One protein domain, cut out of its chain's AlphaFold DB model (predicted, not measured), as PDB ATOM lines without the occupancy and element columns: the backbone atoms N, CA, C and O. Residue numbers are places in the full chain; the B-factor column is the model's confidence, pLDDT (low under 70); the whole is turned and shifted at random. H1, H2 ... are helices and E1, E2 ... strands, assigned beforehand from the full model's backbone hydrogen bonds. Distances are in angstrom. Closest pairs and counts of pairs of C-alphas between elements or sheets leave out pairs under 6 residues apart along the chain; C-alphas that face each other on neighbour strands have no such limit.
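Overview. This is residues 34 to 62 and 429 to 567 of the 567 residues of a protein of Clostridioides difficile CD160 (UniProt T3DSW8). A twisted sheet of five strands curls round one long helix, H3, while H4 and H5 pack on its edge strand E4. H2 packs on E3, and H1 only grazes the sheet. The printed part has 168 residues with five named helices, H1 to H5, then five named strands, E1 to E5; the sheet order is E4 E3 E2 E1 E5, antiparallel, and the class is mixed, helices and strands. The whole is compact, with a radius of gyration of the C-alphas of 15.7 A and spans of 46 by 36 by 30 A.

Arrangement. E1, residues 492 to 503, E2, 507 to 518, E3, 521 to 534, and E4, 537 to 551, form a meander, each strand the antiparallel neighbour of the one before. Within hydrogen-bond range are N 496 and O 513 of E1 and E2, 2.8 A, N 512 and O 527 of E2 and E3, 2.7 A, and N 530 and O 542 of E3 and E4, 2.9 A. E5, residues 563 to 566, is antiparallel to E1, with N 565 and O 493 2.8 A apart. H3, residues 438 to 457, is on one face of this sheet, making two layers; its closest C-alphas to E4 are Ile 444 and Trp 538, 6.0 A. H3 and H4, residues 463 to 468, form a helical hairpin: residues 447 to 454 of H3 alone touch H4, closest at the C-alphas of Ala 454 and Phe 465, 5.7 A. H5, residues 475 to 486, is on the sheet, with the C-alphas of Ile 481 and Tyr 543 of E4 closest, 5.2 A. H2, residues 46 to 58, lies over E3 at a height over the sheet of 10.8 A; their closest C-alphas are Ile 57 and Ala 532, 7.0 A. H1, residues 34 to 40, only grazes the sheet with residues 35 to 39. In H1 to H5 every O i to N i+4 pair is within hydrogen-bond range.

Along the chain. H3 is 29.1 A long, from C-alpha 438 at (6.179, -10.417, -61.900). E1 is 28.9 A, E2 32.7 A, E3 37.2 A and E4 35.6 A; E4 bends by 67 degrees at residue 546. H1 begins at C-alpha 34, (-18.240, -21.791, -34.829), and E5 ends at C-alpha 566, (-5.117, 3.901, -40.470).

Size, cuts and confidence. The C-alphas farthest apart, Thr 62 and Glu 552, are 49.9 A apart. Residues 63 to 428 are not printed, and C-alphas 62 and 429 are 11.8 A apart across the cut. The link from E4 to E5 is long, with 11 residues. Mean pLDDT of the printed part is 76.5; 49 residues are under 70, among them 34 to 58 and 551 to 559.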
ATOM      1  N   GLU A  34     -18.341 -22.411 -33.503       39.75
ATOM      2  CA  GLU A  34     -18.240 -21.791 -34.829       39.75
ATOM      3  C   GLU A  34     -16.791 -21.635 -35.313       39.75
ATOM      4  O   GLU A  34     -16.513 -21.905 -36.478       39.75
ATOM      5  N   GLU A  35     -15.830 -21.333 -34.436       35.25
ATOM      6  CA  GLU A  35     -14.394 -21.382 -34.768       35.25
ATOM      7  C   GLU A  35     -13.910 -22.826 -35.003       35.25
ATOM      8  O   GLU A  35     -13.064 -23.091 -35.864       35.25
ATOM      9  N   VAL A  36     -14.489 -23.794 -34.286       35.62
ATOM     10  CA  VAL A  36     -14.260 -25.228 -34.525       35.62
ATOM     11  C   VAL A  36     -14.930 -25.690 -35.830       35.62
ATOM     12  O   VAL A  36     -14.356 -26.504 -36.557       35.62
ATOM     13  N   ALA A  37     -16.095 -25.140 -36.185       33.34
ATOM     14  CA  ALA A  37     -16.747 -25.370 -37.476       33.34
ATOM     15  C   ALA A  37     -15.967 -24.732 -38.642       33.34
ATOM     16  O   ALA A  37     -15.812 -25.361 -39.688       33.34
ATOM     17  N   GLY A  38     -15.371 -23.554 -38.435       35.56
ATOM     18  CA  GLY A  38     -14.429 -22.920 -39.362       35.56
ATOM     19  C   GLY A  38     -13.166 -23.757 -39.597       35.56
ATOM     20  O   GLY A  38     -12.673 -23.828 -40.719       35.56
ATOM     21  N   ARG A  39     -12.689 -24.491 -38.579       37.41
ATOM     22  CA  ARG A  39     -11.630 -25.505 -38.747       37.41
ATOM     23  C   ARG A  39     -12.091 -26.766 -39.477       37.41
ATOM     24  O   ARG A  39     -11.286 -27.357 -40.188       37.41
ATOM     25  N   ARG A  40     -13.357 -27.182 -39.347       32.88
ATOM     26  CA  ARG A  40     -13.916 -28.279 -40.166       32.88
ATOM     27  C   ARG A  40     -14.036 -27.890 -41.642       32.88
ATOM     28  O   ARG A  40     -13.786 -28.733 -42.491       32.88
ATOM     29  N   LEU A  41     -14.305 -26.618 -41.942       38.16
ATOM     30  CA  LEU A  41     -14.203 -26.062 -43.299       38.16
ATOM     31  C   LEU A  41     -12.755 -25.992 -43.826       38.16
ATOM     32  O   LEU A  41     -12.569 -25.826 -45.024       38.16
ATOM     33  N   ALA A  42     -11.742 -26.132 -42.962       44.44
ATOM     34  CA  ALA A  42     -10.321 -26.063 -43.314       44.44
ATOM     35  C   ALA A  42      -9.642 -27.437 -43.506       44.44
ATOM     36  O   ALA A  42      -8.445 -27.484 -43.781       44.44
ATOM     37  N   GLN A  43     -10.374 -28.551 -43.377       43.66
ATOM     38  CA  GLN A  43      -9.902 -29.883 -43.789       43.66
ATOM     39  C   GLN A  43     -10.543 -30.310 -45.111       43.66
ATOM     40  O   GLN A  43     -11.005 -31.434 -45.263       43.66
ATOM     41  N   THR A  44     -10.590 -29.396 -46.072       53.62
ATOM     42  CA  THR A  44     -10.801 -29.758 -47.472       53.62
ATOM     43  C   THR A  44      -9.571 -30.545 -47.919       53.62
ATOM     44  O   THR A  44      -8.439 -30.104 -47.700       53.62
ATOM     45  N   THR A  45      -9.763 -31.736 -48.477       57.28
ATOM     46  CA  THR A  45      -8.655 -32.497 -49.072       57.28
ATOM     47  C   THR A  45      -8.000 -31.676 -50.190       57.28
ATOM     48  O   THR A  45      -8.619 -30.760 -50.735       57.28
ATOM     49  N   ALA A  46      -6.740 -31.971 -50.531       58.69
ATOM     50  CA  ALA A  46      -6.057 -31.271 -51.624       58.69
ATOM     51  C   ALA A  46      -6.876 -31.335 -52.928       58.69
ATOM     52  O   ALA A  46      -7.067 -30.309 -53.569       58.69
ATOM     53  N   ASP A  47      -7.476 -32.490 -53.222       55.53
ATOM     54  CA  ASP A  47      -8.315 -32.704 -54.406       55.53
ATOM     55  C   ASP A  47      -9.618 -31.887 -54.378       55.53
ATOM     56  O   ASP A  47     -10.044 -31.333 -55.390       55.53
ATOM     57  N   GLU A  48     -10.280 -31.775 -53.224       57.81
ATOM     58  CA  GLU A  48     -11.461 -30.914 -53.083       57.81
ATOM     59  C   GLU A  48     -11.085 -29.432 -53.214       57.81
ATOM     60  O   GLU A  48     -11.834 -28.661 -53.815       57.81
ATOM     61  N   LYS A  49      -9.917 -29.032 -52.695       57.97
ATOM     62  CA  LYS A  49      -9.415 -27.664 -52.830       57.97
ATOM     63  C   LYS A  49      -9.086 -27.354 -54.291       57.97
ATOM     64  O   LYS A  49      -9.507 -26.313 -54.786       57.97
ATOM     65  N   ASP A  50      -8.426 -28.269 -54.991       60.66
ATOM     66  CA  ASP A  50      -8.101 -28.137 -56.413       60.66
ATOM     67  C   ASP A  50      -9.366 -28.089 -57.280       60.66
ATOM     68  O   ASP A  50      -9.460 -27.255 -58.177       60.66
ATOM     69  N   ASN A  51     -10.391 -28.887 -56.966       63.31
ATOM     70  CA  ASN A  51     -11.691 -28.818 -57.640       63.31
ATOM     71  C   ASN A  51     -12.421 -27.490 -57.391       63.31
ATOM     72  O   ASN A  51     -13.023 -26.933 -58.307       63.31
ATOM     73  N   ILE A  52     -12.375 -26.957 -56.165       63.50
ATOM     74  CA  ILE A  52     -12.945 -25.637 -55.853       63.50
ATOM     75  C   ILE A  52     -12.217 -24.550 -56.644       63.50
ATOM     76  O   ILE A  52     -12.869 -23.706 -57.254       63.50
ATOM     77  N   ILE A  53     -10.883 -24.590 -56.675       63.62
ATOM     78  CA  ILE A  53     -10.065 -23.656 -57.455       63.62
ATOM     79  C   ILE A  53     -10.408 -23.772 -58.945       63.62
ATOM     80  O   ILE A  53     -10.630 -22.754 -59.600       63.62
ATOM     81  N   TYR A  54     -10.524 -24.995 -59.467       67.12
ATOM     82  CA  TYR A  54     -10.903 -25.242 -60.854       67.12
ATOM     83  C   TYR A  54     -12.264 -24.659 -61.201       67.12
ATOM     84  O   TYR A  54     -12.392 -23.960 -62.205       67.12
ATOM     85  N   ASN A  55     -13.266 -24.877 -60.355       67.25
ATOM     86  CA  ASN A  55     -14.595 -24.310 -60.554       67.25
ATOM     87  C   ASN A  55     -14.564 -22.776 -60.508       67.25
ATOM     88  O   ASN A  55     -15.119 -22.131 -61.390       67.25
ATOM     89  N   LEU A  56     -13.844 -22.181 -59.551       68.00
ATOM     90  CA  LEU A  56     -13.720 -20.724 -59.435       68.00
ATOM     91  C   LEU A  56     -13.085 -20.078 -60.670       68.00
ATOM     92  O   LEU A  56     -13.548 -19.028 -61.108       68.00
ATOM     93  N   ILE A  57     -12.040 -20.689 -61.234       68.94
ATOM     94  CA  ILE A  57     -11.377 -20.161 -62.434       68.94
ATOM     95  C   ILE A  57     -12.227 -20.427 -63.676       68.94
ATOM     96  O   ILE A  57     -12.435 -19.517 -64.475       68.94
ATOM     97  N   SER A  58     -12.741 -21.648 -63.837       69.06
ATOM     98  CA  SER A  58     -13.535 -22.036 -65.010       69.06
ATOM     99  C   SER A  58     -14.814 -21.209 -65.164       69.06
ATOM    100  O   SER A  58     -15.137 -20.796 -66.276       69.06
ATOM    101  N   ASP A  59     -15.463 -20.849 -64.055       72.56
ATOM    102  CA  ASP A  59     -16.632 -19.961 -64.005       72.56
ATOM    103  C   ASP A  59     -16.352 -18.515 -64.456       72.56
ATOM    104  O   ASP A  59     -17.262 -17.679 -64.464       72.56
ATOM    105  N   ARG A  60     -15.098 -18.182 -64.775       72.06
ATOM    106  CA  ARG A  60     -14.634 -16.831 -65.125       72.06
ATOM    107  C   ARG A  60     -13.902 -16.764 -66.463       72.06
ATOM    108  O   ARG A  60     -13.406 -15.704 -66.842       72.06
ATOM    109  N   ILE A  61     -13.809 -17.879 -67.183       73.50
ATOM    110  CA  ILE A  61     -13.119 -17.911 -68.471       73.50
ATOM    111  C   ILE A  61     -13.999 -17.256 -69.529       73.50
ATOM    112  O   ILE A  61     -15.186 -17.559 -69.641       73.50
ATOM    113  N   THR A  62     -13.406 -16.387 -70.344       75.81
ATOM    114  CA  THR A  62     -14.083 -15.763 -71.481       75.81
ATOM    115  C   THR A  62     -13.382 -16.056 -72.799       75.81
ATOM    116  O   THR A  62     -12.179 -16.298 -72.813       75.81
ATOM    117  N   ILE A 429      -6.116 -22.043 -67.822       51.28
ATOM    118  CA  ILE A 429      -6.060 -23.139 -66.845       51.28
ATOM    119  C   ILE A 429      -4.661 -23.773 -66.834       51.28
ATOM    120  O   ILE A 429      -4.496 -24.976 -67.021       51.28
ATOM    121  N   ASN A 430      -3.618 -22.969 -66.615       50.72
ATOM    122  CA  ASN A 430      -2.277 -23.500 -66.369       50.72
ATOM    123  C   ASN A 430      -1.922 -23.375 -64.883       50.72
ATOM    124  O   ASN A 430      -1.332 -22.397 -64.431       50.72
ATOM    125  N   TYR A 431      -2.216 -24.424 -64.109       55.31
ATOM    126  CA  TYR A 431      -1.858 -24.529 -62.685       55.31
ATOM    127  C   TYR A 431      -0.359 -24.754 -62.427       55.31
ATOM    128  O   TYR A 431       0.030 -25.359 -61.430       55.31
ATOM    129  N   SER A 432       0.516 -24.290 -63.318       55.66
ATOM    130  CA  SER A 432       1.956 -24.426 -63.139       55.66
ATOM    131  C   SER A 432       2.523 -23.199 -62.432       55.66
ATOM    132  O   SER A 432       2.259 -22.056 -62.807       55.66
ATOM    133  N   SER A 433       3.359 -23.419 -61.419       56.22
ATOM    134  CA  SER A 433       4.074 -22.332 -60.737       56.22
ATOM    135  C   SER A 433       5.048 -21.583 -61.646       56.22
ATOM    136  O   SER A 433       5.362 -20.420 -61.393       56.22
ATOM    137  N   SER A 434       5.468 -22.214 -62.744       62.12
ATOM    138  CA  SER A 434       6.283 -21.612 -63.799       62.12
ATOM    139  C   SER A 434       5.541 -20.559 -64.632       62.12
ATOM    140  O   SER A 434       6.202 -19.772 -65.304       62.12
ATOM    141  N   SER A 435       4.205 -20.497 -64.569       66.19
ATOM    142  CA  SER A 435       3.388 -19.482 -65.259       66.19
ATOM    143  C   SER A 435       3.223 -18.167 -64.475       66.19
ATOM    144  O   SER A 435       2.644 -17.204 -64.979       66.19
ATOM    145  N   PHE A 436       3.725 -18.092 -63.236       77.88
ATOM    146  CA  PHE A 436       3.543 -16.926 -62.372       77.88
ATOM    147  C   PHE A 436       4.518 -15.786 -62.706       77.88
ATOM    148  O   PHE A 436       5.719 -15.875 -62.443       77.88
ATOM    149  N   THR A 437       3.999 -14.684 -63.255       83.50
ATOM    150  CA  THR A 437       4.809 -13.533 -63.679       83.50
ATOM    151  C   THR A 437       5.018 -12.492 -62.572       83.50
ATOM    152  O   THR A 437       4.330 -12.467 -61.547       83.50
ATOM    153  N   LYS A 438       5.968 -11.569 -62.793       86.38
ATOM    154  CA  LYS A 438       6.179 -10.417 -61.900       86.38
ATOM    155  C   LYS A 438       4.993  -9.449 -61.917       86.38
ATOM    156  O   LYS A 438       4.727  -8.832 -60.885       86.38
ATOM    157  N   GLU A 439       4.283  -9.318 -63.044       87.31
ATOM    158  CA  GLU A 439       3.060  -8.507 -63.104       87.31
ATOM    159  C   GLU A 439       1.972  -9.089 -62.197       87.31
ATOM    160  O   GLU A 439       1.389  -8.344 -61.407       87.31
ATOM    161  N   ASN A 440       1.766 -10.412 -62.229       85.88
ATOM    162  CA  ASN A 440       0.811 -11.091 -61.349       85.88
ATOM    163  C   ASN A 440       1.164 -10.894 -59.871       85.88
ATOM    164  O   ASN A 440       0.298 -10.549 -59.067       85.88
ATOM    165  N   GLU A 441       2.444 -11.016 -59.508       91.56
ATOM    166  CA  GLU A 441       2.878 -10.759 -58.132       91.56
ATOM    167  C   GLU A 441       2.558  -9.328 -57.672       91.56
ATOM    168  O   GLU A 441       2.103  -9.116 -56.543       91.56
ATOM    169  N   LEU A 442       2.792  -8.335 -58.534       92.69
ATOM    170  CA  LEU A 442       2.504  -6.934 -58.233       92.69
ATOM    171  C   LEU A 442       0.996  -6.672 -58.126       92.69
ATOM    172  O   LEU A 442       0.563  -5.986 -57.195       92.69
ATOM    173  N   ALA A 443       0.206  -7.229 -59.045       91.62
ATOM    174  CA  ALA A 443      -1.246  -7.100 -59.058       91.62
ATOM    175  C   ALA A 443      -1.863  -7.683 -57.781       91.62
ATOM    176  O   ALA A 443      -2.593  -6.982 -57.082       91.62
ATOM    177  N   ILE A 444      -1.464  -8.898 -57.395       93.50
ATOM    178  CA  ILE A 444      -1.929  -9.535 -56.158       93.50
ATOM    179  C   ILE A 444      -1.518  -8.716 -54.932       93.50
ATOM    180  O   ILE A 444      -2.347  -8.462 -54.060       93.50
ATOM    181  N   LYS A 445      -0.273  -8.224 -54.857       95.06
ATOM    182  CA  LYS A 445       0.147  -7.338 -53.754       95.06
ATOM    183  C   LYS A 445      -0.735  -6.092 -53.659       95.06
ATOM    184  O   LYS A 445      -1.033  -5.652 -52.550       95.06
ATOM    185  N   ASN A 446      -1.160  -5.519 -54.783       94.75
ATOM    186  CA  ASN A 446      -2.076  -4.379 -54.792       94.75
ATOM    187  C   ASN A 446      -3.487  -4.769 -54.332       94.75
ATOM    188  O   ASN A 446      -4.065  -4.037 -53.526       94.75
ATOM    189  N   THR A 447      -4.008  -5.922 -54.759       94.94
ATOM    190  CA  THR A 447      -5.276  -6.480 -54.257       94.94
ATOM    191  C   THR A 447      -5.228  -6.675 -52.745       94.94
ATOM    192  O   THR A 447      -6.101  -6.174 -52.044       94.94
ATOM    193  N   LEU A 448      -4.170  -7.288 -52.211       96.00
ATOM    194  CA  LEU A 448      -4.002  -7.502 -50.770       96.00
ATOM    195  C   LEU A 448      -3.931  -6.185 -49.980       96.00
ATOM    196  O   LEU A 448      -4.489  -6.093 -48.889       96.00
ATOM    197  N   LYS A 449      -3.305  -5.133 -50.529       94.88
ATOM    198  CA  LYS A 449      -3.304  -3.790 -49.914       94.88
ATOM    199  C   LYS A 449      -4.701  -3.170 -49.887       94.88
ATOM    200  O   LYS A 449      -5.097  -2.598 -48.875       94.88
ATOM    201  N   LYS A 450      -5.448  -3.260 -50.995       94.62
ATOM    202  CA  LYS A 450      -6.840  -2.787 -51.051       94.62
ATOM    203  C   LYS A 450      -7.702  -3.565 -50.055       94.62
ATOM    204  O   LYS A 450      -8.426  -2.956 -49.272       94.62
ATOM    205  N   PHE A 451      -7.564  -4.891 -50.034       94.56
ATOM    206  CA  PHE A 451      -8.280  -5.760 -49.109       94.56
ATOM    207  C   PHE A 451      -7.948  -5.412 -47.662       94.56
ATOM    208  O   PHE A 451      -8.856  -5.271 -46.855       94.56
ATOM    209  N   SER A 452      -6.678  -5.156 -47.336       92.94
ATOM    210  CA  SER A 452      -6.274  -4.761 -45.984       92.94
ATOM    211  C   SER A 452      -7.023  -3.527 -45.469       92.94
ATOM    212  O   SER A 452      -7.502  -3.536 -44.332       92.94
ATOM    213  N   LYS A 453      -7.223  -2.520 -46.327       91.50
ATOM    214  CA  LYS A 453      -8.052  -1.346 -46.014       91.50
ATOM    215  C   LYS A 453      -9.518  -1.704 -45.797       91.50
ATOM    216  O   LYS A 453     -10.125  -1.182 -44.867       91.50
ATOM    217  N   ALA A 454     -10.077  -2.587 -46.625       89.94
ATOM    218  CA  ALA A 454     -11.447  -3.069 -46.456       89.94
ATOM    219  C   ALA A 454     -11.615  -3.814 -45.118       89.94
ATOM    220  O   ALA A 454     -12.562  -3.538 -44.386       89.94
ATOM    221  N   VAL A 455     -10.641  -4.656 -44.740       90.19
ATOM    222  CA  VAL A 455     -10.617  -5.327 -43.429       90.19
ATOM    223  C   VAL A 455     -10.591  -4.307 -42.284       90.19
ATOM    224  O   VAL A 455     -11.347  -4.447 -41.331       90.19
ATOM    225  N   LEU A 456      -9.763  -3.258 -42.373       89.38
ATOM    226  CA  LEU A 456      -9.697  -2.217 -41.339       89.38
ATOM    227  C   LEU A 456     -11.010  -1.423 -41.207       89.38
ATOM    228  O   LEU A 456     -11.403  -1.071 -40.091       89.38
ATOM    229  N   LYS A 457     -11.675  -1.124 -42.332       87.12
ATOM    230  CA  LYS A 457     -12.981  -0.448 -42.341       87.12
ATOM    231  C   LYS A 457     -14.059  -1.316 -41.691       87.12
ATOM    232  O   LYS A 457     -14.873  -0.788 -40.940       87.12
ATOM    233  N   GLY A 458     -14.042  -2.624 -41.954       82.25
ATOM    234  CA  GLY A 458     -15.020  -3.573 -41.415       82.25
ATOM    235  C   GLY A 458     -16.422  -3.441 -42.022       82.25
ATOM    236  O   GLY A 458     -17.354  -4.057 -41.517       82.25
ATOM    237  N   ASP A 459     -16.582  -2.646 -43.085       80.25
ATOM    238  CA  ASP A 459     -17.848  -2.466 -43.800       80.25
ATOM    239  C   ASP A 459     -17.910  -3.403 -45.013       80.25
ATOM    240  O   ASP A 459     -17.422  -3.091 -46.104       80.25
ATOM    241  N   VAL A 460     -18.513  -4.571 -44.792       79.31
ATOM    242  CA  VAL A 460     -18.683  -5.637 -45.792       79.31
ATOM    243  C   VAL A 460     -19.788  -5.342 -46.815       79.31
ATOM    244  O   VAL A 460     -19.882  -6.042 -47.817       79.31
ATOM    245  N   SER A 461     -20.597  -4.300 -46.591       72.06
ATOM    246  CA  SER A 461     -21.586  -3.786 -47.555       72.06
ATOM    247  C   SER A 461     -21.001  -2.740 -48.511       72.06
ATOM    248  O   SER A 461     -21.613  -2.387 -49.513       72.06
ATOM    249  N   SER A 462     -19.799  -2.226 -48.245       75.44
ATOM    250  CA  SER A 462     -19.221  -1.161 -49.069       75.44
ATOM    251  C   SER A 462     -18.912  -1.608 -50.509       75.44
ATOM    252  O   SER A 462     -18.416  -2.710 -50.752       75.44
ATOM    253  N   LYS A 463     -19.074  -0.687 -51.476       73.81
ATOM    254  CA  LYS A 463     -18.612  -0.878 -52.871       73.81
ATOM    255  C   LYS A 463     -17.128  -1.240 -52.961       73.81
ATOM    256  O   LYS A 463     -16.692  -1.910 -53.889       73.81
ATOM    257  N   GLU A 464     -16.333  -0.756 -52.011       82.62
ATOM    258  CA  GLU A 464     -14.908  -1.059 -51.944       82.62
ATOM    259  C   GLU A 464     -14.699  -2.542 -51.627       82.62
ATOM    260  O   GLU A 464     -13.940  -3.198 -52.336       82.62
ATOM    261  N   PHE A 465     -15.415  -3.088 -50.638       85.25
ATOM    262  CA  PHE A 465     -15.367  -4.511 -50.303       85.25
ATOM    263  C   PHE A 465     -15.811  -5.385 -51.482       85.25
ATOM    264  O   PHE A 465     -15.056  -6.264 -51.897       85.25
ATOM    265  N   THR A 466     -16.967  -5.088 -52.081       81.44
ATOM    266  CA  THR A 466     -17.519  -5.871 -53.205       81.44
ATOM    267  C   THR A 466     -16.696  -5.760 -54.491       81.44
ATOM    268  O   THR A 466     -16.760  -6.643 -55.342       81.44
ATOM    269  N   SER A 467     -15.865  -4.718 -54.632       83.31
ATOM    270  CA  SER A 467     -14.902  -4.621 -55.739       83.31
ATOM    271  C   SER A 467     -13.652  -5.490 -55.553       83.31
ATOM    272  O   SER A 467     -12.993  -5.827 -56.534       83.31
ATOM    273  N   ILE A 468     -13.305  -5.843 -54.308       90.62
ATOM    274  CA  ILE A 468     -12.060  -6.554 -53.968       90.62
ATOM    275  C   ILE A 468     -12.311  -8.041 -53.700       90.62
ATOM    276  O   ILE A 468     -11.461  -8.870 -54.027       90.62
ATOM    277  N   VAL A 469     -13.444  -8.380 -53.086       87.56
ATOM    278  CA  VAL A 469     -13.863  -9.761 -52.821       87.56
ATOM    279  C   VAL A 469     -14.666 -10.276 -54.010       87.56
ATOM    280  O   VAL A 469     -15.515  -9.569 -54.549       87.56
ATOM    281  N   ASP A 470     -14.384 -11.501 -54.449       81.69
ATOM    282  CA  ASP A 470     -15.148 -12.124 -55.522       81.69
ATOM    283  C   ASP A 470     -16.528 -12.537 -55.003       81.69
ATOM    284  O   ASP A 470     -16.670 -13.443 -54.187       81.69
ATOM    285  N   MET A 471     -17.557 -11.876 -55.522       76.56
ATOM    286  CA  MET A 471     -18.955 -12.138 -55.192       76.56
ATOM    287  C   MET A 471     -19.486 -13.470 -55.748       76.56
ATOM    288  O   MET A 471     -20.590 -13.875 -55.400       76.56
ATOM    289  N   GLY A 472     -18.731 -14.160 -56.610       66.69
ATOM    290  CA  GLY A 472     -19.117 -15.463 -57.162       66.69
ATOM    291  C   GLY A 472     -18.710 -16.677 -56.367       66.69
ATOM    292  O   GLY A 472     -19.061 -17.782 -56.779       66.69
ATOM    293  N   ILE A 473     -18.017 -16.495 -55.249       74.19
ATOM    294  CA  ILE A 473     -17.797 -17.573 -54.288       74.19
ATOM    295  C   ILE A 473     -19.120 -17.986 -53.635       74.19
ATOM    296  O   ILE A 473     -20.117 -17.273 -53.710       74.19
ATOM    297  N   SER A 474     -19.143 -19.148 -52.986       69.25
ATOM    298  CA  SER A 474     -20.343 -19.608 -52.283       69.25
ATOM    299  C   SER A 474     -20.752 -18.649 -51.154       69.25
ATOM    300  O   SER A 474     -19.897 -18.005 -50.537       69.25
ATOM    301  N   GLN A 475     -22.048 -18.594 -50.825       72.19
ATOM    302  CA  GLN A 475     -22.533 -17.729 -49.744       72.19
ATOM    303  C   GLN A 475     -21.895 -18.067 -48.390       72.19
ATOM    304  O   GLN A 475     -21.611 -17.165 -47.609       72.19
ATOM    305  N   SER A 476     -21.612 -19.345 -48.113       70.56
ATOM    306  CA  SER A 476     -20.928 -19.747 -46.880       70.56
ATOM    307  C   SER A 476     -19.485 -19.235 -46.835       70.56
ATOM    308  O   SER A 476     -19.035 -18.768 -45.787       70.56
ATOM    309  N   THR A 477     -18.769 -19.249 -47.965       78.25
ATOM    310  CA  THR A 477     -17.432 -18.646 -48.066       78.25
ATOM    311  C   THR A 477     -17.502 -17.136 -47.865       78.25
ATOM    312  O   THR A 477     -16.742 -16.594 -47.068       78.25
ATOM    313  N   LEU A 478     -18.444 -16.450 -48.518       78.75
ATOM    314  CA  LEU A 478     -18.606 -15.004 -48.372       78.75
ATOM    315  C   LEU A 478     -18.945 -14.610 -46.926       78.75
ATOM    316  O   LEU A 478     -18.335 -13.688 -46.385       78.75
ATOM    317  N   GLN A 479     -19.844 -15.346 -46.265       78.75
ATOM    318  CA  GLN A 479     -20.169 -15.157 -44.848       78.75
ATOM    319  C   GLN A 479     -18.953 -15.397 -43.946       78.75
ATOM    320  O   GLN A 479     -18.736 -14.635 -43.005       78.75
ATOM    321  N   LYS A 480     -18.120 -16.402 -44.247       83.88
ATOM    322  CA  LYS A 480     -16.861 -16.646 -43.527       83.88
ATOM    323  C   LYS A 480     -15.903 -15.459 -43.652       83.88
ATOM    324  O   LYS A 480     -15.362 -15.007 -42.638       83.88
ATOM    325  N   ILE A 481     -15.721 -14.923 -44.862       86.81
ATOM    326  CA  ILE A 481     -14.897 -13.727 -45.095       86.81
ATOM    327  C   ILE A 481     -15.474 -12.550 -44.305       86.81
ATOM    328  O   ILE A 481     -14.747 -11.921 -43.536       86.81
ATOM    329  N   ALA A 482     -16.775 -12.281 -44.455       84.12
ATOM    330  CA  ALA A 482     -17.451 -11.168 -43.804       84.12
ATOM    331  C   ALA A 482     -17.311 -11.235 -42.277       84.12
ATOM    332  O   ALA A 482     -16.863 -10.268 -41.666       84.12
ATOM    333  N   HIS A 483     -17.579 -12.398 -41.678       82.00
ATOM    334  CA  HIS A 483     -17.418 -12.623 -40.244       82.00
ATOM    335  C   HIS A 483     -15.978 -12.355 -39.788       82.00
ATOM    336  O   HIS A 483     -15.760 -11.596 -38.844       82.00
ATOM    337  N   THR A 484     -14.987 -12.899 -40.502       84.44
ATOM    338  CA  THR A 484     -13.561 -12.717 -40.179       84.44
ATOM    339  C   THR A 484     -13.134 -11.246 -40.269       84.44
ATOM    340  O   THR A 484     -12.321 -10.772 -39.467       84.44
ATOM    341  N   VAL A 485     -13.691 -10.500 -41.226       87.94
ATOM    342  CA  VAL A 485     -13.470  -9.057 -41.378       87.94
ATOM    343  C   VAL A 485     -14.098  -8.272 -40.229       87.94
ATOM    344  O   VAL A 485     -13.430  -7.423 -39.645       87.94
ATOM    345  N   THR A 486     -15.339  -8.577 -39.857       83.44
ATOM    346  CA  THR A 486     -16.064  -7.847 -38.804       83.44
ATOM    347  C   THR A 486     -15.660  -8.238 -37.382       83.44
ATOM    348  O   THR A 486     -15.916  -7.484 -36.452       83.44
ATOM    349  N   ALA A 487     -15.011  -9.390 -37.186       82.44
ATOM    350  CA  ALA A 487     -14.688  -9.921 -35.860       82.44
ATOM    351  C   ALA A 487     -13.689  -9.068 -35.056       82.44
ATOM    352  O   ALA A 487     -13.583  -9.237 -33.843       82.44
ATOM    353  N   LEU A 488     -12.927  -8.178 -35.705       79.62
ATOM    354  CA  LEU A 488     -11.921  -7.356 -35.034       79.62
ATOM    355  C   LEU A 488     -11.894  -5.936 -35.598       79.62
ATOM    356  O   LEU A 488     -11.508  -5.712 -36.743       79.62
ATOM    357  N   HIS A 489     -12.237  -4.959 -34.759       81.75
ATOM    358  CA  HIS A 489     -12.176  -3.545 -35.112       81.75
ATOM    359  C   HIS A 489     -10.914  -2.893 -34.547       81.75
ATOM    360  O   HIS A 489     -10.657  -2.943 -33.347       81.75
ATOM    361  N   ALA A 490     -10.157  -2.227 -35.415       85.25
ATOM    362  CA  ALA A 490      -8.913  -1.548 -35.063       85.25
ATOM    363  C   ALA A 490      -8.902  -0.100 -35.557       85.25
ATOM    364  O   ALA A 490      -9.672   0.263 -36.450       85.25
ATOM    365  N   ASP A 491      -8.029   0.723 -34.980       86.88
ATOM    366  CA  ASP A 491      -7.760   2.089 -35.453       86.88
ATOM    367  C   ASP A 491      -6.642   2.096 -36.504       86.88
ATOM    368  O   ASP A 491      -6.573   2.966 -37.377       86.88
ATOM    369  N   LYS A 492      -5.771   1.086 -36.442       88.75
ATOM    370  CA  LYS A 492      -4.675   0.879 -37.379       88.75
ATOM    371  C   LYS A 492      -4.448  -0.609 -37.609       88.75
ATOM    372  O   LYS A 492      -4.526  -1.409 -36.679       88.75
ATOM    373  N   LYS A 493      -4.136  -0.965 -38.851       90.62
ATOM    374  CA  LYS A 493      -3.806  -2.325 -39.277       90.62
ATOM    375  C   LYS A 493      -2.476  -2.326 -40.019       90.62
ATOM    376  O   LYS A 493      -2.216  -1.445 -40.831       90.62
ATOM    377  N   THR A 494      -1.630  -3.309 -39.749       90.12
ATOM    378  CA  THR A 494      -0.393  -3.545 -40.501       90.12
ATOM    379  C   THR A 494      -0.385  -4.975 -41.010       90.12
ATOM    380  O   THR A 494      -0.643  -5.891 -40.236       90.12
ATOM    381  N   SER A 495      -0.062  -5.181 -42.284       92.31
ATOM    382  CA  SER A 495      -0.007  -6.516 -42.890       92.31
ATOM    383  C   SER A 495       1.376  -6.802 -43.472       92.31
ATOM    384  O   SER A 495       1.998  -5.931 -44.083       92.31
ATOM    385  N   TYR A 496       1.841  -8.042 -43.324       91.88
ATOM    386  CA  TYR A 496       3.092  -8.568 -43.873       91.88
ATOM    387  C   TYR A 496       2.807  -9.854 -44.647       91.88
ATOM    388  O   TYR A 496       2.034 -10.683 -44.178       91.88
ATOM    389  N   ILE A 497       3.455 -10.049 -45.797       92.94
ATOM    390  CA  ILE A 497       3.432 -11.349 -46.483       92.94
ATOM    391  C   ILE A 497       4.457 -12.257 -45.803       92.94
ATOM    392  O   ILE A 497       5.637 -11.912 -45.762       92.94
ATOM    393  N   VAL A 498       4.003 -13.397 -45.284       89.50
ATOM    394  CA  VAL A 498       4.852 -14.419 -44.653       89.50
ATOM    395  C   VAL A 498       5.321 -15.419 -45.702       89.50
ATOM    396  O   VAL A 498       6.520 -15.643 -45.860       89.50
ATOM    397  N   SER A 499       4.381 -15.980 -46.461       88.81
ATOM    398  CA  SER A 499       4.659 -16.970 -47.496       88.81
ATOM    399  C   SER A 499       3.630 -16.908 -48.615       88.81
ATOM    400  O   SER A 499       2.506 -16.438 -48.446       88.81
ATOM    401  N   TRP A 500       4.032 -17.419 -49.771       86.94
ATOM    402  CA  TRP A 500       3.130 -17.749 -50.861       86.94
ATOM    403  C   TRP A 500       3.014 -19.266 -50.911       86.94
ATOM    404  O   TRP A 500       3.979 -19.941 -51.262       86.94
ATOM    405  N   ASN A 501       1.856 -19.784 -50.527       81.88
ATOM    406  CA  ASN A 501       1.598 -21.216 -50.422       81.88
ATOM    407  C   ASN A 501       1.369 -21.828 -51.812       81.88
ATOM    408  O   ASN A 501       1.836 -22.926 -52.096       81.88
ATOM    409  N   THR A 502       0.709 -21.074 -52.698       78.38
ATOM    410  CA  THR A 502       0.451 -21.446 -54.097       78.38
ATOM    411  C   THR A 502       0.575 -20.213 -54.988       78.38
ATOM    412  O   THR A 502       0.189 -19.115 -54.580       78.38
ATOM    413  N   LYS A 503       1.111 -20.391 -56.201       81.38
ATOM    414  CA  LYS A 503       1.251 -19.347 -57.225       81.38
ATOM    415  C   LYS A 503       1.003 -19.949 -58.603       81.38
ATOM    416  O   LYS A 503       1.795 -20.781 -59.023       81.38
ATOM    417  N   THR A 504      -0.039 -19.527 -59.302       74.69
ATOM    418  CA  THR A 504      -0.301 -19.862 -60.712       74.69
ATOM    419  C   THR A 504      -0.738 -18.598 -61.455       74.69
ATOM    420  O   THR A 504      -0.875 -17.533 -60.848       74.69
ATOM    421  N   ASN A 505      -0.943 -18.669 -62.770       71.25
ATOM    422  CA  ASN A 505      -1.436 -17.529 -63.547       71.25
ATOM    423  C   ASN A 505      -2.892 -17.128 -63.227       71.25
ATOM    424  O   ASN A 505      -3.258 -15.989 -63.506       71.25
ATOM    425  N   GLY A 506      -3.686 -18.019 -62.622       72.81
ATOM    426  CA  GLY A 506      -5.099 -17.785 -62.301       72.81
ATOM    427  C   GLY A 506      -5.469 -17.879 -60.817       72.81
ATOM    428  O   GLY A 506      -6.572 -17.483 -60.445       72.81
ATOM    429  N   PHE A 507      -4.573 -18.369 -59.952       81.94
ATOM    430  CA  PHE A 507      -4.827 -18.524 -58.517       81.94
ATOM    431  C   PHE A 507      -3.563 -18.339 -57.670       81.94
ATOM    432  O   PHE A 507      -2.460 -18.740 -58.049       81.94
ATOM    433  N   ALA A 508      -3.718 -17.774 -56.476       84.00
ATOM    434  CA  ALA A 508      -2.664 -17.759 -55.474       84.00
ATOM    435  C   ALA A 508      -3.226 -17.878 -54.056       84.00
ATOM    436  O   ALA A 508      -4.275 -17.328 -53.737       84.00
ATOM    437  N   SER A 509      -2.473 -18.551 -53.188       87.19
ATOM    438  CA  SER A 509      -2.763 -18.662 -51.755       87.19
ATOM    439  C   SER A 509      -1.608 -18.052 -50.975       87.19
ATOM    440  O   SER A 509      -0.449 -18.423 -51.194       87.19
ATOM    441  N   ILE A 510      -1.897 -17.086 -50.103       92.56
ATOM    442  CA  ILE A 510      -0.896 -16.263 -49.416       92.56
ATOM    443  C   ILE A 510      -1.140 -16.293 -47.910       92.56
ATOM    444  O   ILE A 510      -2.239 -15.988 -47.453       92.56
ATOM    445  N   THR A 511      -0.095 -16.575 -47.133       91.19
ATOM    446  CA  THR A 511      -0.122 -16.395 -45.678       91.19
ATOM    447  C   THR A 511       0.338 -14.985 -45.330       91.19
ATOM    448  O   THR A 511       1.423 -14.541 -45.725       91.19
ATOM    449  N   LEU A 512      -0.489 -14.281 -44.568       92.12
ATOM    450  CA  LEU A 512      -0.246 -12.956 -44.033       92.12
ATOM    451  C   LEU A 512      -0.072 -13.012 -42.517       92.12
ATOM    452  O   LEU A 512      -0.787 -13.725 -41.821       92.12
ATOM    453  N   ARG A 513       0.822 -12.168 -42.008       90.56
ATOM    454  CA  ARG A 513       0.814 -11.747 -40.609       90.56
ATOM    455  C   ARG A 513       0.137 -10.389 -40.541       90.56
ATOM    456  O   ARG A 513       0.569  -9.457 -41.222       90.56
ATOM    457  N   GLU A 514      -0.911 -10.272 -39.745       89.69
ATOM    458  CA  GLU A 514      -1.708  -9.058 -39.613       89.69
ATOM    459  C   GLU A 514      -1.746  -8.598 -38.163       89.69
ATOM    460  O   GLU A 514      -2.033  -9.371 -37.252       89.69
ATOM    461  N   ILE A 515      -1.473  -7.314 -37.967       88.69
ATOM    462  CA  ILE A 515      -1.378  -6.685 -36.660       88.69
ATOM    463  C   ILE A 515      -2.422  -5.584 -36.576       88.69
ATOM    464  O   ILE A 515      -2.432  -4.667 -37.398       88.69
ATOM    465  N   PHE A 516      -3.270  -5.665 -35.563       88.38
ATOM    466  CA  PHE A 516      -4.390  -4.765 -35.338       88.38
ATOM    467  C   PHE A 516      -4.164  -3.983 -34.048       88.38
ATOM    468  O   PHE A 516      -4.089  -4.565 -32.969       88.38
ATOM    469  N   GLU A 517      -4.055  -2.662 -34.153       87.94
ATOM    470  CA  GLU A 517      -3.925  -1.773 -32.999       87.94
ATOM    471  C   GLU A 517      -5.317  -1.299 -32.572       87.94
ATOM    472  O   GLU A 517      -6.013  -0.600 -33.317       87.94
ATOM    473  N   THR A 518      -5.725  -1.696 -31.369       83.50
ATOM    474  CA  THR A 518      -7.014  -1.332 -30.769       83.50
ATOM    475  C   THR A 518      -6.790  -0.554 -29.474       83.50
ATOM    476  O   THR A 518      -5.687  -0.537 -28.921       83.50
ATOM    477  N   LYS A 519      -7.852   0.047 -28.932       80.44
ATOM    478  CA  LYS A 519      -7.801   0.705 -27.616       80.44
ATOM    479  C   LYS A 519      -7.454  -0.261 -26.474       80.44
ATOM    480  O   LYS A 519      -6.881   0.168 -25.479       80.44
ATOM    481  N   GLU A 520      -7.779  -1.546 -26.619       76.38
ATOM    482  CA  GLU A 520      -7.622  -2.575 -25.581       76.38
ATOM    483  C   GLU A 520      -6.282  -3.323 -25.651       76.38
ATOM    484  O   GLU A 520      -5.984  -4.156 -24.787       76.38
ATOM    485  N   GLY A 521      -5.473  -3.043 -26.675       77.00
ATOM    486  CA  GLY A 521      -4.195  -3.697 -26.942       77.00
ATOM    487  C   GLY A 521      -3.999  -4.027 -28.421       77.00
ATOM    488  O   GLY A 521      -4.876  -3.792 -29.256       77.00
ATOM    489  N   ASN A 522      -2.831  -4.579 -28.742       84.12
ATOM    490  CA  ASN A 522      -2.503  -4.982 -30.102       84.12
ATOM    491  C   ASN A 522      -2.787  -6.475 -30.279       84.12
ATOM    492  O   ASN A 522      -2.424  -7.280 -29.422       84.12
ATOM    493  N   TYR A 523      -3.394  -6.853 -31.397       84.75
ATOM    494  CA  TYR A 523      -3.625  -8.249 -31.759       84.75
ATOM    495  C   TYR A 523      -2.721  -8.615 -32.927       84.75
ATOM    496  O   TYR A 523      -2.796  -7.984 -33.978       84.75
ATOM    497  N   ASP A 524      -1.862  -9.610 -32.728       85.25
ATOM    498  CA  ASP A 524      -1.014 -10.198 -33.761       85.25
ATOM    499  C   ASP A 524      -1.645 -11.505 -34.229       85.25
ATOM    500  O   ASP A 524      -2.010 -12.366 -33.420       85.25
ATOM    501  N   THR A 525      -1.837 -11.615 -35.535       85.12
ATOM    502  CA  THR A 525      -2.670 -12.646 -36.134       85.12
ATOM    503  C   THR A 525      -2.007 -13.210 -37.376       85.12
ATOM    504  O   THR A 525      -1.298 -12.507 -38.098       85.12
ATOM    505  N   GLU A 526      -2.242 -14.490 -37.630       86.38
ATOM    506  CA  GLU A 526      -1.902 -15.122 -38.899       86.38
ATOM    507  C   GLU A 526      -3.190 -15.357 -39.679       86.38
ATOM    508  O   GLU A 526      -4.210 -15.765 -39.110       86.38
ATOM    509  N   ALA A 527      -3.152 -15.067 -40.973       89.00
ATOM    510  CA  ALA A 527      -4.279 -15.255 -41.861       89.00
ATOM    511  C   ALA A 527      -3.839 -15.834 -43.202       89.00
ATOM    512  O   ALA A 527      -2.770 -15.509 -43.707       89.00
ATOM    513  N   THR A 528      -4.700 -16.635 -43.810       90.06
ATOM    514  CA  THR A 528      -4.549 -17.090 -45.191       90.06
ATOM    515  C   THR A 528      -5.547 -16.336 -46.056       90.06
ATOM    516  O   THR A 528      -6.734 -16.281 -45.727       90.06
ATOM    517  N   VAL A 529      -5.057 -15.747 -47.146       92.62
ATOM    518  CA  VAL A 529      -5.866 -15.102 -48.181       92.62
ATOM    519  C   VAL A 529      -5.667 -15.867 -49.480       92.62
ATOM    520  O   VAL A 529      -4.545 -15.932 -49.989       92.62
ATOM    521  N   ASP A 530      -6.755 -16.399 -50.027       90.19
ATOM    522  CA  ASP A 530      -6.759 -16.997 -51.358       90.19
ATOM    523  C   ASP A 530      -7.323 -15.971 -52.349       90.19
ATOM    524  O   ASP A 530      -8.328 -15.303 -52.084       90.19
ATOM    525  N   VAL A 531      -6.650 -15.815 -53.487       89.94
ATOM    526  CA  VAL A 531      -7.016 -14.886 -54.559       89.94
ATOM    527  C   VAL A 531      -7.093 -15.614 -55.895       89.94
ATOM    528  O   VAL A 531      -6.276 -16.490 -56.179       89.94
ATOM    529  N   ALA A 532      -8.043 -15.214 -56.732       83.12
ATOM    530  CA  ALA A 532      -8.196 -15.720 -58.091       83.12
ATOM    531  C   ALA A 532      -8.265 -14.563 -59.091       83.12
ATOM    532  O   ALA A 532      -8.681 -13.451 -58.747       83.12
ATOM    533  N   LEU A 533      -7.839 -14.821 -60.324       74.25
ATOM    534  CA  LEU A 533      -7.980 -13.880 -61.427       74.25
ATOM    535  C   LEU A 533      -9.423 -13.929 -61.958       74.25
ATOM    536  O   LEU A 533      -9.881 -14.966 -62.428       74.25
ATOM    537  N   SER A 534     -10.134 -12.804 -61.891       66.12
ATOM    538  CA  SER A 534     -11.523 -12.624 -62.329       66.12
ATOM    539  C   SER A 534     -11.638 -11.336 -63.153       66.12
ATOM    540  O   SER A 534     -11.249 -10.271 -62.686       66.12
ATOM    541  N   ASP A 535     -12.162 -11.415 -64.382       57.94
ATOM    542  CA  ASP A 535     -12.333 -10.257 -65.283       57.94
ATOM    543  C   ASP A 535     -11.044  -9.426 -65.482       57.94
ATOM    544  O   ASP A 535     -11.070  -8.197 -65.489       57.94
ATOM    545  N   SER A 536      -9.896 -10.103 -65.611       65.88
ATOM    546  CA  SER A 536      -8.559  -9.482 -65.694       65.88
ATOM    547  C   SER A 536      -8.082  -8.761 -64.420       65.88
ATOM    548  O   SER A 536      -7.034  -8.116 -64.441       65.88
ATOM    549  N   GLU A 537      -8.784  -8.910 -63.294       79.62
ATOM    550  CA  GLU A 537      -8.391  -8.382 -61.986       79.62
ATOM    551  C   GLU A 537      -8.265  -9.496 -60.939       79.62
ATOM    552  O   GLU A 537      -9.022 -10.458 -60.915       79.62
ATOM    553  N   TRP A 538      -7.304  -9.380 -60.023       85.44
ATOM    554  CA  TRP A 538      -7.175 -10.334 -58.920       85.44
ATOM    555  C   TRP A 538      -8.144  -9.976 -57.793       85.44
ATOM    556  O   TRP A 538      -8.071  -8.862 -57.263       85.44
ATOM    557  N   LYS A 539      -8.990 -10.927 -57.389       88.75
ATOM    558  CA  LYS A 539      -9.989 -10.773 -56.320       88.75
ATOM    559  C   LYS A 539      -9.797 -11.800 -55.212       88.75
ATOM    560  O   LYS A 539      -9.269 -12.884 -55.445       88.75
ATOM    561  N   VAL A 540     -10.208 -11.447 -53.996       90.88
ATOM    562  CA  VAL A 540     -10.164 -12.334 -52.824       90.88
ATOM    563  C   VAL A 540     -11.308 -13.337 -52.903       90.88
ATOM    564  O   VAL A 540     -12.465 -12.934 -52.957       90.88
ATOM    565  N   VAL A 541     -10.980 -14.626 -52.887       86.31
ATOM    566  CA  VAL A 541     -11.952 -15.732 -52.946       86.31
ATOM    567  C   VAL A 541     -12.047 -16.505 -51.633       86.31
ATOM    568  O   VAL A 541     -13.044 -17.177 -51.389       86.31
ATOM    569  N   ASP A 542     -11.044 -16.390 -50.762       88.50
ATOM    570  CA  ASP A 542     -11.133 -16.888 -49.395       88.50
ATOM    571  C   ASP A 542     -10.293 -16.051 -48.426       88.50
ATOM    572  O   ASP A 542      -9.257 -15.487 -48.786       88.50
ATOM    573  N   TYR A 543     -10.733 -15.993 -47.173       90.31
ATOM    574  CA  TYR A 543     -10.012 -15.359 -46.080       90.31
ATOM    575  C   TYR A 543     -10.321 -16.068 -44.767       90.31
ATOM    576  O   TYR A 543     -11.475 -16.165 -44.350       90.31
ATOM    577  N   THR A 544      -9.275 -16.559 -44.109       85.38
ATOM    578  CA  THR A 544      -9.376 -17.219 -42.802       85.38
ATOM    579  C   THR A 544      -8.263 -16.715 -41.892       85.38
ATOM    580  O   THR A 544      -7.110 -16.649 -42.310       85.38
ATOM    581  N   ARG A 545      -8.591 -16.392 -40.637       85.88
ATOM    582  CA  ARG A 545      -7.628 -15.987 -39.601       85.88
ATOM    583  C   ARG A 545      -7.503 -17.101 -38.563       85.88
ATOM    584  O   ARG A 545      -8.513 -17.569 -38.050       85.88
ATOM    585  N   THR A 546      -6.288 -17.562 -38.283       69.19
ATOM    586  CA  THR A 546      -6.042 -18.802 -37.520       69.19
ATOM    587  C   THR A 546      -5.523 -18.579 -36.100       69.19
ATOM    588  O   THR A 546      -5.576 -19.513 -35.297       69.19
ATOM    589  N   LEU A 547      -5.070 -17.368 -35.753       61.31
ATOM    590  CA  LEU A 547      -4.463 -17.035 -34.457       61.31
ATOM    591  C   LEU A 547      -4.804 -15.594 -34.042       61.31
ATOM    592  O   LEU A 547      -4.686 -14.695 -34.864       61.31
ATOM    593  N   ASN A 548      -5.156 -15.373 -32.770       62.88
ATOM    594  CA  ASN A 548      -5.248 -14.045 -32.149       62.88
ATOM    595  C   ASN A 548      -4.362 -14.019 -30.899       62.88
ATOM    596  O   ASN A 548      -4.787 -14.436 -29.822       62.88
ATOM    597  N   VAL A 549      -3.125 -13.543 -31.029       71.00
ATOM    598  CA  VAL A 549      -2.237 -13.350 -29.880       71.00
ATOM    599  C   VAL A 549      -2.322 -11.890 -29.458       71.00
ATOM    600  O   VAL A 549      -1.921 -10.991 -30.197       71.00
ATOM    601  N   LYS A 550      -2.858 -11.636 -28.260       71.19
ATOM    602  CA  LYS A 550      -2.800 -10.300 -27.665       71.19
ATOM    603  C   LYS A 550      -1.348 -10.008 -27.294       71.19
ATOM    604  O   LYS A 550      -0.715 -10.784 -26.584       71.19
ATOM    605  N   THR A 551      -0.821  -8.901 -27.794       66.19
ATOM    606  CA  THR A 551       0.559  -8.471 -27.568       66.19
ATOM    607  C   THR A 551       0.564  -7.139 -26.826       66.19
ATOM    608  O   THR A 551      -0.239  -6.241 -27.100       66.19
ATOM    609  N   GLU A 552       1.468  -7.000 -25.857       58.78
ATOM    610  CA  GLU A 552       1.792  -5.689 -25.295       58.78
ATOM    611  C   GLU A 552       2.490  -4.852 -26.370       58.78
ATOM    612  O   GLU A 552       3.203  -5.410 -27.203       58.78
ATOM    613  N   LYS A 553       2.244  -3.530 -26.379       56.22
ATOM    614  CA  LYS A 553       2.710  -2.564 -27.393       56.22
ATOM    615  C   LYS A 553       4.157  -2.828 -27.836       56.22
ATOM    616  O   LYS A 553       5.096  -2.292 -27.253       56.22
ATOM    617  N   ALA A 554       4.329  -3.607 -28.897       53.25
ATOM    618  CA  ALA A 554       5.598  -3.743 -29.581       53.25
ATOM    619  C   ALA A 554       5.668  -2.689 -30.687       53.25
ATOM    620  O   ALA A 554       4.692  -2.427 -31.393       53.25
ATOM    621  N   ASP A 555       6.830  -2.060 -30.812       51.84
ATOM    622  CA  ASP A 555       7.128  -1.107 -31.871       51.84
ATOM    623  C   ASP A 555       7.298  -1.892 -33.183       51.84
ATOM    624  O   ASP A 555       8.345  -2.486 -33.462       51.84
ATOM    625  N   PHE A 556       6.214  -2.018 -33.952       60.62
ATOM    626  CA  PHE A 556       6.217  -2.833 -35.162       60.62
ATOM    627  C   PHE A 556       6.922  -2.091 -36.296       60.62
ATOM    628  O   PHE A 556       6.456  -1.077 -36.824       60.62
ATOM    629  N   SER A 557       8.081  -2.628 -36.673       59.94
ATOM    630  CA  SER A 557       8.922  -2.108 -37.744       59.94
ATOM    631  C   SER A 557       8.132  -1.923 -39.047       59.94
ATOM    632  O   SER A 557       7.595  -2.877 -39.614       59.94
ATOM    633  N   LYS A 558       8.166  -0.700 -39.595       66.44
ATOM    634  CA  LYS A 558       7.669  -0.385 -40.950       66.44
ATOM    635  C   LYS A 558       8.455  -1.098 -42.055       66.44
ATOM    636  O   LYS A 558       7.998  -1.174 -43.193       66.44
ATOM    637  N   LYS A 559       9.659  -1.586 -41.742       67.25
ATOM    638  CA  LYS A 559      10.521  -2.308 -42.679       67.25
ATOM    639  C   LYS A 559       9.824  -3.615 -43.070       67.25
ATOM    640  O   LYS A 559       9.476  -4.401 -42.194       67.25
ATOM    641  N   ASN A 560       9.642  -3.826 -44.373       77.75
ATOM    642  CA  ASN A 560       9.012  -5.003 -44.992       77.75
ATOM    643  C   ASN A 560       7.486  -5.138 -44.819       77.75
ATOM    644  O   ASN A 560       6.935  -6.166 -45.208       77.75
ATOM    645  N   ALA A 561       6.790  -4.127 -44.286       84.44
ATOM    646  CA  ALA A 561       5.327  -4.133 -44.271       84.44
ATOM    647  C   ALA A 561       4.775  -4.093 -45.705       84.44
ATOM    648  O   ALA A 561       5.217  -3.284 -46.525       84.44
ATOM    649  N   LEU A 562       3.783  -4.938 -46.001       90.75
ATOM    650  CA  LEU A 562       3.027  -4.853 -47.249       90.75
ATOM    651  C   LEU A 562       2.224  -3.545 -47.278       90.75
ATOM    652  O   LEU A 562       2.218  -2.841 -48.291       90.75
ATOM    653  N   CYS A 563       1.550  -3.234 -46.170       90.06
ATOM    654  CA  CYS A 563       0.811  -1.991 -45.955       90.06
ATOM    655  C   CYS A 563       0.654  -1.677 -44.465       90.06
ATOM    656  O   CYS A 563       0.734  -2.561 -43.611       90.06
ATOM    657  N   ILE A 564       0.446  -0.389 -44.190       89.19
ATOM    658  CA  ILE A 564       0.074   0.154 -42.886       89.19
ATOM    659  C   ILE A 564      -1.127   1.061 -43.136       89.19
ATOM    660  O   ILE A 564      -0.981   2.128 -43.734       89.19
ATOM    661  N   ASP A 565      -2.292   0.636 -42.675       86.69
ATOM    662  CA  ASP A 565      -3.565   1.314 -42.866       86.69
ATOM    663  C   ASP A 565      -4.008   1.952 -41.546       86.69
ATOM    664  O   ASP A 565      -3.844   1.367 -40.475       86.69
ATOM    665  N   LYS A 566      -4.555   3.165 -41.610       84.44
ATOM    666  CA  LYS A 566      -5.117   3.901 -40.470       84.44
ATOM    667  C   LYS A 566      -6.522   4.366 -40.841       84.44
ATOM    668  O   LYS A 566      -6.737   4.679 -42.014       84.44
ATOM    669  N   LYS A 567      -7.435   4.363 -39.868       75.38
ATOM    670  CA  LYS A 567      -8.790   4.899 -40.039       75.38
ATOM    671  C   LYS A 567      -8.789   6.388 -40.355       75.38
ATOM    672  O   LYS A 567      -7.897   7.100 -39.832       75.38
TER     673      LYS A 567